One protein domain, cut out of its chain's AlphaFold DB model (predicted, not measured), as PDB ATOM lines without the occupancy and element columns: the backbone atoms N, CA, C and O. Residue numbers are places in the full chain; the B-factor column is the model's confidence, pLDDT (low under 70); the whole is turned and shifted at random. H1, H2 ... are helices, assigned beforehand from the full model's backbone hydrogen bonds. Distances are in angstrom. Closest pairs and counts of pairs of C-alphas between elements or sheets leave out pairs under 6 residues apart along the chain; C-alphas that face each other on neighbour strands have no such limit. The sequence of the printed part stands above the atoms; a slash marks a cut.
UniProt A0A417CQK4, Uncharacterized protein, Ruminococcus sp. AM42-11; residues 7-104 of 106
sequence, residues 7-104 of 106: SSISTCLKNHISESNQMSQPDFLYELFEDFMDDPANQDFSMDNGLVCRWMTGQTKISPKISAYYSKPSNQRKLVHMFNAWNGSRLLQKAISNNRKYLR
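AT A GLANCE: This is residues 7 to 104 of the 106 residues of an uncharacterized protein of Ruminococcus sp. AM42-11 (UniProt A0A417CQK4). An elongated assembly of helices has H1 and H2 crossed in the middle, with the longest helix, H6, along one side of them and H4 across H2 on the other side. H3, H5 and the loop of residues 38 to 48 lie toward one end of the long axis, and H7 makes the other end, meeting the last residues of H1. The printed part has 98 residues with seven named helices, H1 to H7 in order along the chain, and no named strand; the class is all helix. The whole is compact, with a radius of gyration of the C-alphas of 14.5 A, and spans 47 by 29 by 20 A.

IN THESE COORDINATES: H6, residues 73 to 88, is 22.1 A long and begins at C-alpha 73 (194.596, 58.646, -66.429). H1, residues 7 to 20, is 19.7 A long and begins at C-alpha 7 (207.199, 60.609, -58.396). H7, residues 90 to 102, is 18.8 A long and ends at C-alpha 102 (218.060, 38.286, -43.296). The shorter helices are H2, residues 25 to 32, 10.6 A; H4, residues 49 to 56, 10.4 A; H5, residues 64 to 69, 8.5 A; and H3, residues 34 to 37, 5.1 A.

HOW THE PARTS SIT: H6 and H1 are near each other, with 8 pairs of C-alphas within 10 A. H6 is close to H2 but not clearly touching; their closest C-alphas, those of Leu 79 and Leu 32, are 7.6 A apart. H1 touches H2 with residues 14 to 18 alone, at a steep tilt of 50 degrees, opposite ways; the closest C-alphas, of Ile 17 and Gln 25, are 6.3 A apart. H2 and H4 touch and are about perpendicular at 85 degrees, with the C-alphas of Pro 26 and Val 52 closest at 6.3 A. H1 touches H7 with residues 19 to 20 alone, at a steep tilt of 65 degrees, the same way; the closest C-alphas, of Ser 20 and Ala 95, are 5.4 A apart. None of these three touching pairs is at a shallow tilt, and the helix packing is mostly crossed. H3 and H5 are close but not clearly touching, with the C-alphas of Phe 36 and Ile 66 closest at 7.2 A. H4 and H6 are apart. Every O i to N i+4 pair is within hydrogen-bond range in H1, H2, H4, H5 and H6, and 7 of 9 are in H7; H3 is too short for such a pair.

THE WHOLE: The two C-alphas farthest apart, those of Ala 41 and Arg 104, are 48.7 A apart. The printed part has no cut. The link from H3 to H4, 11 residues, is long. The mean pLDDT of the printed part is 70.7; residues 7 to 25 and 84 to 104 are under 70.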
ATOM      1  N   SER A   7     206.126  60.519 -59.387       54.50
ATOM      2  CA  SER A   7     207.199  60.609 -58.396       54.50
ATOM      3  C   SER A   7     206.996  59.645 -57.221       54.50
ATOM      4  O   SER A   7     207.946  58.982 -56.811       54.50
ATOM      5  N   SER A   8     205.777  59.516 -56.702       59.44
ATOM      6  CA  SER A   8     205.413  58.607 -55.611       59.44
ATOM      7  C   SER A   8     205.473  57.155 -56.070       59.44
ATOM      8  O   SER A   8     206.049  56.319 -55.375       59.44
ATOM      9  N   ILE A   9     204.958  56.869 -57.272       56.38
ATOM     10  CA  ILE A   9     205.056  55.541 -57.892       56.38
ATOM     11  C   ILE A   9     206.533  55.196 -58.135       56.38
ATOM     12  O   ILE A   9     207.000  54.160 -57.678       56.38
ATOM     13  N   SER A  10     207.303  56.095 -58.756       58.22
ATOM     14  CA  SER A  10     208.736  55.906 -59.023       58.22
ATOM     15  C   SER A  10     209.550  55.722 -57.742       58.22
ATOM     16  O   SER A  10     210.432  54.873 -57.701       58.22
ATOM     17  N   THR A  11     209.242  56.458 -56.673       61.38
ATOM     18  CA  THR A  11     209.930  56.321 -55.378       61.38
ATOM     19  C   THR A  11     209.597  54.991 -54.706       61.38
ATOM     20  O   THR A  11     210.497  54.309 -54.218       61.38
ATOM     21  N   CYS A  12     208.324  54.584 -54.719       58.00
ATOM     22  CA  CYS A  12     207.898  53.295 -54.174       58.00
ATOM     23  C   CYS A  12     208.564  52.130 -54.929       58.00
ATOM     24  O   CYS A  12     209.086  51.203 -54.311       58.00
ATOM     25  N   LEU A  13     208.654  52.246 -56.257       60.22
ATOM     26  CA  LEU A  13     209.351  51.307 -57.133       60.22
ATOM     27  C   LEU A  13     210.860  51.260 -56.860       60.22
ATOM     28  O   LEU A  13     211.404  50.178 -56.660       60.22
ATOM     29  N   LYS A  14     211.533  52.417 -56.782       60.22
ATOM     30  CA  LYS A  14     212.970  52.520 -56.468       60.22
ATOM     31  C   LYS A  14     213.325  51.807 -55.164       60.22
ATOM     32  O   LYS A  14     214.279  51.029 -55.137       60.22
ATOM     33  N   ASN A  15     212.534  52.031 -54.116       59.94
ATOM     34  CA  ASN A  15     212.747  51.397 -52.817       59.94
ATOM     35  C   ASN A  15     212.546  49.872 -52.901       59.94
ATOM     36  O   ASN A  15     213.397  49.120 -52.440       59.94
ATOM     37  N   HIS A  16     211.496  49.400 -53.584       57.03
ATOM     38  CA  HIS A  16     211.249  47.961 -53.760       57.03
ATOM     39  C   HIS A  16     212.316  47.232 -54.591       57.03
ATOM     40  O   HIS A  16     212.648  46.084 -54.294       57.03
ATOM     41  N   ILE A  17     212.886  47.862 -55.621       57.62
ATOM     42  CA  ILE A  17     213.935  47.228 -56.440       57.62
ATOM     43  C   ILE A  17     215.249  47.157 -55.668       57.62
ATOM     44  O   ILE A  17     215.921  46.128 -55.702       57.62
ATOM     45  N   SER A  18     215.587  48.223 -54.929       56.88
ATOM     46  CA  SER A  18     216.731  48.215 -54.014       56.88
ATOM     47  C   SER A  18     216.622  47.105 -52.965       56.88
ATOM     48  O   SER A  18     217.644  46.581 -52.534       56.88
ATOM     49  N   GLU A  19     215.404  46.747 -52.559       54.81
ATOM     50  CA  GLU A  19     215.155  45.696 -51.573       54.81
ATOM     51  C   GLU A  19     215.120  44.290 -52.197       54.81
ATOM     52  O   GLU A  19     215.654  43.357 -51.608       54.81
ATOM     53  N   SER A  20     214.518  44.092 -53.376       54.19
ATOM     54  CA  SER A  20     214.226  42.741 -53.899       54.19
ATOM     55  C   SER A  20     215.429  41.963 -54.457       54.19
ATOM     56  O   SER A  20     215.332  40.743 -54.576       54.19
ATOM     57  N   ASN A  21     216.553  42.621 -54.771       53.91
ATOM     58  CA  ASN A  21     217.833  42.034 -55.219       53.91
ATOM     59  C   ASN A  21     217.765  41.026 -56.403       53.91
ATOM     60  O   ASN A  21     218.757  40.364 -56.696       53.91
ATOM     61  N   GLN A  22     216.611  40.876 -57.072       53.81
ATOM     62  CA  GLN A  22     216.378  39.894 -58.148       53.81
ATOM     63  C   GLN A  22     216.225  40.513 -59.540       53.81
ATOM     64  O   GLN A  22     216.314  39.789 -60.528       53.81
ATOM     65  N   MET A  23     216.031  41.828 -59.636       58.44
ATOM     66  CA  MET A  23     215.986  42.555 -60.902       58.44
ATOM     67  C   MET A  23     216.981  43.708 -60.857       58.44
ATOM     68  O   MET A  23     217.049  44.433 -59.858       58.44
ATOM     69  N   SER A  24     217.761  43.878 -61.927       65.62
ATOM     70  CA  SER A  24     218.628  45.042 -62.028       65.62
ATOM     71  C   SER A  24     217.753  46.288 -62.208       65.62
ATOM     72  O   SER A  24     216.796  46.308 -62.979       65.62
ATOM     73  N   GLN A  25     218.054  47.335 -61.443       65.75
ATOM     74  CA  GLN A  25     217.366  48.627 -61.513       65.75
ATOM     75  C   GLN A  25     217.187  49.180 -62.946       65.75
ATOM     76  O   GLN A  25     216.131  49.757 -63.215       65.75
ATOM     77  N   PRO A  26     218.156  49.009 -63.870       73.75
ATOM     78  CA  PRO A  26     217.983  49.348 -65.279       73.75
ATOM     79  C   PRO A  26     216.904  48.534 -65.994       73.75
ATOM     80  O   PRO A  26     216.044  49.138 -66.630       73.75
ATOM     81  N   ASP A  27     216.918  47.204 -65.862       76.19
ATOM     82  CA  ASP A  27     215.953  46.317 -66.537       76.19
ATOM     83  C   ASP A  27     214.522  46.673 -66.142       76.19
ATOM     84  O   ASP A  27     213.635  46.765 -66.987       76.19
ATOM     85  N   PHE A  28     214.327  46.989 -64.860       74.00
ATOM     86  CA  PHE A  28     213.043  47.452 -64.363       74.00
ATOM     87  C   PHE A  28     212.558  48.722 -65.070       74.00
ATOM     88  O   PHE A  28     211.380  48.839 -65.396       74.00
ATOM     89  N   LEU A  29     213.435  49.710 -65.268       78.62
ATOM     90  CA  LEU A  29     213.032  50.958 -65.913       78.62
ATOM     91  C   LEU A  29     212.704  50.747 -67.392       78.62
ATOM     92  O   LEU A  29     211.797  51.409 -67.892       78.62
ATOM     93  N   TYR A  30     213.404  49.835 -68.069       82.38
ATOM     94  CA  TYR A  30     213.072  49.465 -69.442       82.38
ATOM     95  C   TYR A  30     211.700  48.792 -69.529       82.38
ATOM     96  O   TYR A  30     210.913  49.183 -70.383       82.38
ATOM     97  N   GLU A  31     211.369  47.878 -68.613       80.56
ATOM     98  CA  GLU A  31     210.033  47.264 -68.557       80.56
ATOM     99  C   GLU A  31     208.949  48.292 -68.186       80.56
ATOM    100  O   GLU A  31     207.913  48.386 -68.838       80.56
ATOM    101  N   LEU A  32     209.209  49.145 -67.188       80.19
ATOM    102  CA  LEU A  32     208.283  50.197 -66.759       80.19
ATOM    103  C   LEU A  32     207.928  51.162 -67.895       80.19
ATOM    104  O   LEU A  32     206.788  51.628 -67.965       80.19
ATOM    105  N   PHE A  33     208.906  51.505 -68.737       85.69
ATOM    106  CA  PHE A  33     208.742  52.451 -69.838       85.69
ATOM    107  C   PHE A  33     208.561  51.784 -71.203       85.69
ATOM    108  O   PHE A  33     208.508  52.508 -72.192       85.69
ATOM    109  N   GLU A  34     208.394  50.463 -71.280       87.06
ATOM    110  CA  GLU A  34     208.180  49.733 -72.540       87.06
ATOM    111  C   GLU A  34     206.985  50.317 -73.312       87.06
ATOM    112  O   GLU A  34     207.135  50.822 -74.420       87.06
ATOM    113  N   ASP A  35     205.831  50.432 -72.648       86.75
ATOM    114  CA  ASP A  35     204.613  51.076 -73.166       86.75
ATOM    115  C   ASP A  35     204.817  52.529 -73.645       86.75
ATOM    116  O   ASP A  35     204.035  53.050 -74.447       86.75
ATOM    117  N   PHE A  36     205.786  53.245 -73.068       88.50
ATOM    118  CA  PHE A  36     206.129  54.600 -73.489       88.50
ATOM    119  C   PHE A  36     207.014  54.565 -74.736       88.50
ATOM    120  O   PHE A  36     206.768  55.342 -75.655       88.50
ATOM    121  N   MET A  37     208.007  53.677 -74.773       88.94
ATOM    122  CA  MET A  37     208.951  53.522 -75.883       88.94
ATOM    123  C   MET A  37     208.277  52.972 -77.147       88.94
ATOM    124  O   MET A  37     208.607  53.401 -78.250       88.94
ATOM    125  N   ASP A  38     207.290  52.092 -76.986       89.19
ATOM    126  CA  ASP A  38     206.550  51.475 -78.091       89.19
ATOM    127  C   ASP A  38     205.509  52.407 -78.731       89.19
ATOM    128  O   ASP A  38     204.992  52.123 -79.815       89.19
ATOM    129  N   ASP A  39     205.191  53.544 -78.103       88.56
ATOM    130  CA  ASP A  39     204.276  54.522 -78.689       88.56
ATOM    131  C   ASP A  39     204.937  55.185 -79.919       88.56
ATOM    132  O   ASP A  39     206.036  55.747 -79.809       88.56
ATOM    133  N   PRO A  40     204.280  55.192 -81.097       89.00
ATOM    134  CA  PRO A  40     204.778  55.879 -82.289       89.00
ATOM    135  C   PRO A  40     205.147  57.356 -82.064       89.00
ATOM    136  O   PRO A  40     206.008  57.888 -82.763       89.00
ATOM    137  N   ALA A  41     204.534  58.030 -81.085       88.56
ATOM    138  CA  ALA A  41     204.818  59.422 -80.733       88.56
ATOM    139  C   ALA A  41     206.132  59.626 -79.947       88.56
ATOM    140  O   ALA A  41     206.560  60.769 -79.748       88.56
ATOM    141  N   ASN A  42     206.758  58.541 -79.480       90.38
ATOM    142  CA  ASN A  42     207.968  58.567 -78.659       90.38
ATOM    143  C   ASN A  42     209.171  57.881 -79.326       90.38
ATOM    144  O   ASN A  42     210.199  57.719 -78.677       90.38
ATOM    145  N   GLN A  43     209.087  57.532 -80.613       85.81
ATOM    146  CA  GLN A  43     210.174  56.885 -81.373       85.81
ATOM    147  C   GLN A  43     211.450  57.742 -81.483       85.81
ATOM    148  O   GLN A  43     212.536  57.235 -81.747       85.81
ATOM    149  N   ASP A  44     211.325  59.054 -81.285       88.56
ATOM    150  CA  ASP A  44     212.426  60.018 -81.200       88.56
ATOM    151  C   ASP A  44     213.131  60.014 -79.831       88.56
ATOM    152  O   ASP A  44     214.196  60.617 -79.679       88.56
ATOM    153  N   PHE A  45     212.543  59.376 -78.816       87.19
ATOM    154  CA  PHE A  45     213.115  59.294 -77.481       87.19
ATOM    155  C   PHE A  45     214.074  58.106 -77.386       87.19
ATOM    156  O   PHE A  45     213.680  56.954 -77.538       87.19
ATOM    157  N   SER A  46     215.338  58.383 -77.068       84.00
ATOM    158  CA  SER A  46     216.322  57.339 -76.785       84.00
ATOM    159  C   SER A  46     216.508  57.192 -75.280       84.00
ATOM    160  O   SER A  46     216.878  58.141 -74.586       84.00
ATOM    161  N   MET A  47     216.235  55.992 -74.776       84.44
ATOM    162  CA  MET A  47     216.523  55.613 -73.402       84.44
ATOM    163  C   MET A  47     217.834  54.833 -73.378       84.44
ATOM    164  O   MET A  47     217.861  53.651 -73.703       84.44
ATOM    165  N   ASP A  48     218.929  55.513 -73.037       86.62
ATOM    166  CA  ASP A  48     220.250  54.894 -72.922       86.62
ATOM    167  C   ASP A  48     220.617  54.556 -71.467       86.62
ATOM    168  O   ASP A  48     220.117  55.151 -70.507       86.62
ATOM    169  N   ASN A  49     221.552  53.615 -71.296       81.31
ATOM    170  CA  ASN A  49     222.010  53.171 -69.975       81.31
ATOM    171  C   ASN A  49     222.585  54.315 -69.122       81.31
ATOM    172  O   ASN A  49     222.429  54.305 -67.904       81.31
ATOM    173  N   GLY A  50     223.224  55.316 -69.732       84.00
ATOM    174  CA  GLY A  50     223.758  56.474 -69.020       84.00
ATOM    175  C   GLY A  50     222.652  57.361 -68.447       84.00
ATOM    176  O   GLY A  50     222.747  57.803 -67.300       84.00
ATOM    177  N   LEU A  51     221.582  57.593 -69.206       83.94
ATOM    178  CA  LEU A  51     220.391  58.307 -68.751       83.94
ATOM    179  C   LEU A  51     219.698  57.559 -67.606       83.94
ATOM    180  O   LEU A  51     219.400  58.156 -66.568       83.94
ATOM    181  N   VAL A  52     219.530  56.246 -67.760       80.50
ATOM    182  CA  VAL A  52     218.980  55.352 -66.734       80.50
ATOM    183  C   VAL A  52     219.803  55.422 -65.444       80.50
ATOM    184  O   VAL A  52     219.253  55.687 -64.373       80.50
ATOM    185  N   CYS A  53     221.131  55.299 -65.528       79.81
ATOM    186  CA  CYS A  53     222.022  55.424 -64.373       79.81
ATOM    187  C   CYS A  53     221.896  56.786 -63.672       79.81
ATOM    188  O   CYS A  53     221.891  56.850 -62.439       79.81
ATOM    189  N   ARG A  54     221.751  57.885 -64.424       79.62
ATOM    190  CA  ARG A  54     221.569  59.229 -63.845       79.62
ATOM    191  C   ARG A  54     220.224  59.380 -63.133       79.62
ATOM    192  O   ARG A  54     220.157  60.060 -62.112       79.62
ATOM    193  N   TRP A  55     219.161  58.744 -63.628       78.88
ATOM    194  CA  TRP A  55     217.869  58.718 -62.934       78.88
ATOM    195  C   TRP A  55     217.911  57.893 -61.652       78.88
ATOM    196  O   TRP A  55     217.303  58.292 -60.652       78.88
ATOM    197  N   MET A  56     218.628  56.768 -61.659       71.50
ATOM    198  CA  MET A  56     218.767  55.915 -60.474       71.50
ATOM    199  C   MET A  56     219.606  56.578 -59.389       71.50
ATOM    200  O   MET A  56     219.202  56.592 -58.229       71.50
ATOM    201  N   THR A  57     220.709  57.219 -59.769       73.81
ATOM    202  CA  THR A  57     221.581  57.954 -58.837       73.81
ATOM    203  C   THR A  57     221.019  59.317 -58.419       73.81
ATOM    204  O   THR A  57     221.628  60.009 -57.609       73.81
ATOM    205  N   GLY A  58     219.872  59.732 -58.971       72.50
ATOM    206  CA  GLY A  58     219.255  61.032 -58.687       72.50
ATOM    207  C   GLY A  58     220.021  62.229 -59.260       72.50
ATOM    208  O   GLY A  58     219.657  63.371 -58.987       72.50
ATOM    209  N   GLN A  59     221.050  61.985 -60.076       73.00
ATOM    210  CA  GLN A  59     221.833  63.016 -60.760       73.00
ATOM    211  C   GLN A  59     220.995  63.825 -61.750       73.00
ATOM    212  O   GLN A  59     221.299  64.984 -62.021       73.00
ATOM    213  N   THR A  60     219.937  63.226 -62.299       79.00
ATOM    214  CA  THR A  60     218.960  63.945 -63.113       79.00
ATOM    215  C   THR A  60     217.542  63.484 -62.808       79.00
ATOM    216  O   THR A  60     217.312  62.366 -62.342       79.00
ATOM    217  N   LYS A  61     216.575  64.365 -63.061       77.38
ATOM    218  CA  LYS A  61     215.150  64.045 -62.928       77.38
ATOM    219  C   LYS A  61     214.683  63.249 -64.141       77.38
ATOM    220  O   LYS A  61     215.248  63.373 -65.229       77.38
ATOM    221  N   ILE A  62     213.624  62.462 -63.954       79.94
ATOM    222  CA  ILE A  62     212.980  61.754 -65.064       79.94
ATOM    223  C   ILE A  62     212.509  62.765 -66.114       79.94
ATOM    224  O   ILE A  62     212.094  63.877 -65.779       79.94
ATOM    225  N   SER A  63     212.613  62.377 -67.389       82.44
ATOM    226  CA  SER A  63     212.232  63.221 -68.520       82.44
ATOM    227  C   SER A  63     210.816  63.794 -68.339       82.44
ATOM    228  O   SER A  63     209.879  63.043 -68.028       82.44
ATOM    229  N   PRO A  64     210.613  65.100 -68.590       81.12
ATOM    230  CA  PRO A  64     209.282  65.695 -68.625       81.12
ATOM    231  C   PRO A  64     208.345  65.001 -69.622       81.12
ATOM    232  O   PRO A  64     207.151  64.911 -69.358       81.12
ATOM    233  N   LYS A  65     208.879  64.451 -70.726       87.12
ATOM    234  CA  LYS A  65     208.101  63.719 -71.743       87.12
ATOM    235  C   LYS A  65     207.494  62.430 -71.171       87.12
ATOM    236  O   LYS A  65     206.300  62.194 -71.335       87.12
ATOM    237  N   ILE A  66     208.281  61.670 -70.404       84.50
ATOM    238  CA  ILE A  66     207.817  60.474 -69.675       84.50
ATOM    239  C   ILE A  66     206.785  60.870 -68.614       84.50
ATOM    240  O   ILE A  66     205.705  60.289 -68.529       84.50
ATOM    241  N   SER A  67     207.083  61.914 -67.837       82.25
ATOM    242  CA  SER A  67     206.182  62.389 -66.778       82.25
ATOM    243  C   SER A  67     204.827  62.845 -67.340       82.25
ATOM    244  O   SER A  67     203.782  62.561 -66.759       82.25
ATOM    245  N   ALA A  68     204.829  63.507 -68.499       84.94
ATOM    246  CA  ALA A  68     203.623  63.921 -69.209       84.94
ATOM    247  C   ALA A  68     202.866  62.743 -69.843       84.94
ATOM    248  O   ALA A  68     201.641  62.772 -69.921       84.94
ATOM    249  N   TYR A  69     203.558  61.688 -70.275       86.81
ATOM    250  CA  TYR A  69     202.902  60.486 -70.785       86.81
ATOM    251  C   TYR A  69     202.093  59.778 -69.693       86.81
ATOM    252  O   TYR A  69     200.928  59.439 -69.907       86.81
ATOM    253  N   TYR A  70     202.671  59.621 -68.501       82.12
ATOM    254  CA  TYR A  70     202.017  58.962 -67.366       82.12
ATOM    255  C   TYR A  70     201.132  59.884 -66.518       82.12
ATOM    256  O   TYR A  70     200.510  59.418 -65.569       82.12
ATOM    257  N   SER A  71     201.008  61.170 -66.848       81.31
ATOM    258  CA  SER A  71     199.995  62.033 -66.224       81.31
ATOM    259  C   SER A  71     198.582  61.738 -66.745       81.31
ATOM    260  O   SER A  71     197.592  62.062 -66.087       81.31
ATOM    261  N   LYS A  72     198.467  61.078 -67.907       83.88
ATOM    262  CA  LYS A  72     197.188  60.665 -68.492       83.88
ATOM    263  C   LYS A  72     196.546  59.551 -67.648       83.88
ATOM    264  O   LYS A  72     197.193  58.524 -67.428       83.88
ATOM    265  N   PRO A  73     195.260  59.658 -67.258       80.88
ATOM    266  CA  PRO A  73     194.596  58.646 -66.429       80.88
ATOM    267  C   PRO A  73     194.619  57.223 -67.010       80.88
ATOM    268  O   PRO A  73     194.708  56.253 -66.262       80.88
ATOM    269  N   SER A  74     194.563  57.079 -68.338       83.75
ATOM    270  CA  SER A  74     194.687  55.781 -69.019       83.75
ATOM    271  C   SER A  74     196.041  55.121 -68.752       83.75
ATOM    272  O   SER A  74     196.102  53.928 -68.467       83.75
ATOM    273  N   ASN A  75     197.113  55.910 -68.773       81.69
ATOM    274  CA  ASN A  75     198.483  55.438 -68.607       81.69
ATOM    275  C   ASN A  75     198.822  55.234 -67.123       81.69
ATOM    276  O   ASN A  75     199.542  54.302 -66.780       81.69
ATOM    277  N   GLN A  76     198.218  56.014 -66.218       77.38
ATOM    278  CA  GLN A  76     198.285  55.750 -64.774       77.38
ATOM    279  C   GLN A  76     197.687  54.389 -64.410       77.38
ATOM    280  O   GLN A  76     198.251  53.664 -63.596       77.38
ATOM    281  N   ARG A  77     196.560  54.005 -65.025       79.31
ATOM    282  CA  ARG A  77     195.961  52.682 -64.791       79.31
ATOM    283  C   ARG A  77     196.886  51.552 -65.233       79.31
ATOM    284  O   ARG A  77     196.961  50.554 -64.524       79.31
ATOM    285  N   LYS A  78     197.606  51.722 -66.349       77.38
ATOM    286  CA  LYS A  78     198.624  50.759 -66.798       77.38
ATOM    287  C   LYS A  78     199.737  50.602 -65.762       77.38
ATOM    288  O   LYS A  78     200.014  49.481 -65.354       77.38
ATOM    289  N   LEU A  79     200.273  51.714 -65.244       73.31
ATOM    290  CA  LEU A  79     201.280  51.690 -64.173       73.31
ATOM    291  C   LEU A  79     200.797  50.945 -62.929       73.31
ATOM    292  O   LEU A  79     201.511  50.106 -62.388       73.31
ATOM    293  N   VAL A  80     199.574  51.233 -62.480       72.38
ATOM    294  CA  VAL A  80     198.978  50.564 -61.317       72.38
ATOM    295  C   VAL A  80     198.780  49.072 -61.586       72.38
ATOM    296  O   VAL A  80     199.029  48.254 -60.705       72.38
ATOM    297  N   HIS A  81     198.348  48.698 -62.791       75.12
ATOM    298  CA  HIS A  81     198.160  47.298 -63.155       75.12
ATOM    299  C   HIS A  81     199.486  46.538 -63.191       75.12
ATOM    300  O   HIS A  81     199.585  45.475 -62.584       75.12
ATOM    301  N   MET A  82     200.512  47.121 -63.810       70.94
ATOM    302  CA  MET A  82     201.861  46.568 -63.837       70.94
ATOM    303  C   MET A  82     202.419  46.430 -62.416       70.94
ATOM    304  O   MET A  82     202.860  45.350 -62.041       70.94
ATOM    305  N   PHE A  83     202.289  47.459 -61.573       70.12
ATOM    306  CA  PHE A  83     202.705  47.406 -60.167       70.12
ATOM    307  C   PHE A  83     201.982  46.310 -59.374       70.12
ATOM    308  O   PHE A  83     202.601  45.593 -58.593       70.12
ATOM    309  N   ASN A  84     200.678  46.136 -59.589       69.75
ATOM    310  CA  ASN A  84     199.905  45.079 -58.940       69.75
ATOM    311  C   ASN A  84     200.287  43.682 -59.446       69.75
ATOM    312  O   ASN A  84     200.367  42.757 -58.642       69.75
ATOM    313  N   ALA A  85     200.542  43.521 -60.747       69.88
ATOM    314  CA  ALA A  85     201.025  42.269 -61.325       69.88
ATOM    315  C   ALA A  85     202.409  41.904 -60.770       69.88
ATOM    316  O   ALA A  85     202.640  40.766 -60.365       69.88
ATOM    317  N   TRP A  86     203.286  42.901 -60.653       65.44
ATOM    318  CA  TRP A  86     204.594  42.789 -60.023       65.44
ATOM    319  C   TRP A  86     204.473  42.385 -58.548       65.44
ATOM    320  O   TRP A  86     204.967  41.324 -58.166       65.44
ATOM    321  N   ASN A  87     203.732  43.134 -57.727       61.66
ATOM    322  CA  ASN A  87     203.509  42.808 -56.309       61.66
ATOM    323  C   ASN A  87     202.794  41.465 -56.090       61.66
ATOM    324  O   ASN A  87     202.992  40.798 -55.070       61.66
ATOM    325  N   GLY A  88     201.949  41.062 -57.038       58.72
ATOM    326  CA  GLY A  88     201.296  39.758 -57.068       58.72
ATOM    327  C   GLY A  88     202.211  38.627 -57.541       58.72
ATOM    328  O   GLY A  88     201.874  37.456 -57.356       58.72
ATOM    329  N   SER A  89     203.374  38.936 -58.126       63.19
ATOM    330  CA  SER A  89     204.291  37.923 -58.631       63.19
ATOM    331  C   SER A  89     204.880  37.112 -57.473       63.19
ATOM    332  O   SER A  89     205.437  37.618 -56.494       63.19
ATOM    333  N   ARG A  90     204.775  35.785 -57.594       54.28
ATOM    334  CA  ARG A  90     205.301  34.832 -56.606       54.28
ATOM    335  C   ARG A  90     206.822  34.945 -56.441       54.28
ATOM    336  O   ARG A  90     207.339  34.523 -55.411       54.28
ATOM    337  N   LEU A  91     207.514  35.502 -57.439       52.44
ATOM    338  CA  LEU A  91     208.948  35.794 -57.419       52.44
ATOM    339  C   LEU A  91     209.266  36.970 -56.486       52.44
ATOM    340  O   LEU A  91     210.083  36.795 -55.585       52.44
ATOM    341  N   LEU A  92     208.543  38.095 -56.587       52.78
ATOM    342  CA  LEU A  92     208.703  39.217 -55.653       52.78
ATOM    343  C   LEU A  92     208.270  38.860 -54.231       52.78
ATOM    344  O   LEU A  92     208.984  39.165 -53.279       52.78
ATOM    345  N   GLN A  93     207.166  38.129 -54.069       54.97
ATOM    346  CA  GLN A  93     206.761  37.627 -52.751       54.97
ATOM    347  C   GLN A  93     207.830  36.705 -52.141       54.97
ATOM    348  O   GLN A  93     208.117  36.787 -50.944       54.97
ATOM    349  N   LYS A  94     208.484  35.864 -52.960       50.75
ATOM    350  CA  LYS A  94     209.630  35.052 -52.525       50.75
ATOM    351  C   LYS A  94     210.822  35.920 -52.135       50.75
ATOM    352  O   LYS A  94     211.388  35.673 -51.075       50.75
ATOM    353  N   ALA A  95     211.180  36.920 -52.936       51.16
ATOM    354  CA  ALA A  95     212.284  37.836 -52.652       51.16
ATOM    355  C   ALA A  95     212.070  38.604 -51.334       51.16
ATOM    356  O   ALA A  95     212.946  38.600 -50.471       51.16
ATOM    357  N   ILE A  96     210.868  39.146 -51.110       51.47
ATOM    358  CA  ILE A  96     210.475  39.814 -49.856       51.47
ATOM    359  C   ILE A  96     210.507  38.829 -48.674       51.47
ATOM    360  O   ILE A  96     211.043  39.143 -47.608       51.47
ATOM    361  N   SER A  97     209.979  37.611 -48.849       55.91
ATOM    362  CA  SER A  97     210.011  36.581 -47.799       55.91
ATOM    363  C   SER A  97     211.433  36.122 -47.450       55.91
ATOM    364  O   SER A  97     211.727  35.866 -46.282       55.91
ATOM    365  N   ASN A  98     212.325  36.066 -48.443       53.06
ATOM    366  CA  ASN A  98     213.724  35.695 -48.265       53.06
ATOM    367  C   ASN A  98     214.508  36.819 -47.574       53.06
ATOM    368  O   ASN A  98     215.291  36.527 -46.677       53.06
ATOM    369  N   ASN A  99     214.237  38.091 -47.879       48.00
ATOM    370  CA  ASN A  99     214.834  39.224 -47.162       48.00
ATOM    371  C   ASN A  99     214.377  39.335 -45.702       48.00
ATOM    372  O   ASN A  99     215.177  39.672 -44.831       48.00
ATOM    373  N   ARG A 100     213.133  38.957 -45.374       43.97
ATOM    374  CA  ARG A 100     212.692  38.859 -43.968       43.97
ATOM    375  C   ARG A 100     213.478  37.836 -43.143       43.97
ATOM    376  O   ARG A 100     213.526  37.984 -41.925       43.97
ATOM    377  N   LYS A 101     214.096  36.825 -43.767       42.38
ATOM    378  CA  LYS A 101     215.017  35.912 -43.066       42.38
ATOM    379  C   LYS A 101     216.369  36.560 -42.755       42.38
ATOM    380  O   LYS A 101     216.961  36.188 -41.754       42.38
ATOM    381  N   TYR A 102     216.815  37.543 -43.542       32.88
ATOM    382  CA  TYR A 102     218.060  38.286 -43.296       32.88
ATOM    383  C   TYR A 102     217.901  39.453 -42.306       32.88
ATOM    384  O   TYR A 102     218.882  39.883 -41.718       32.88
ATOM    385  N   LEU A 103     216.673  39.929 -42.066       35.16
ATOM    386  CA  LEU A 103     216.358  40.953 -41.052       35.16
ATOM    387  C   LEU A 103     215.953  40.370 -39.679       35.16
ATOM    388  O   LEU A 103     215.537  41.114 -38.797       35.16
ATOM    389  N   ARG A 104     216.033  39.044 -39.491       37.25
ATOM    390  CA  ARG A 104     215.808  38.356 -38.200       37.25
ATOM    391  C   ARG A 104     217.030  37.549 -37.749       37.25
ATOM    392  O   ARG A 104     216.901  36.458 -37.197       37.25
TER     393      ARG A 104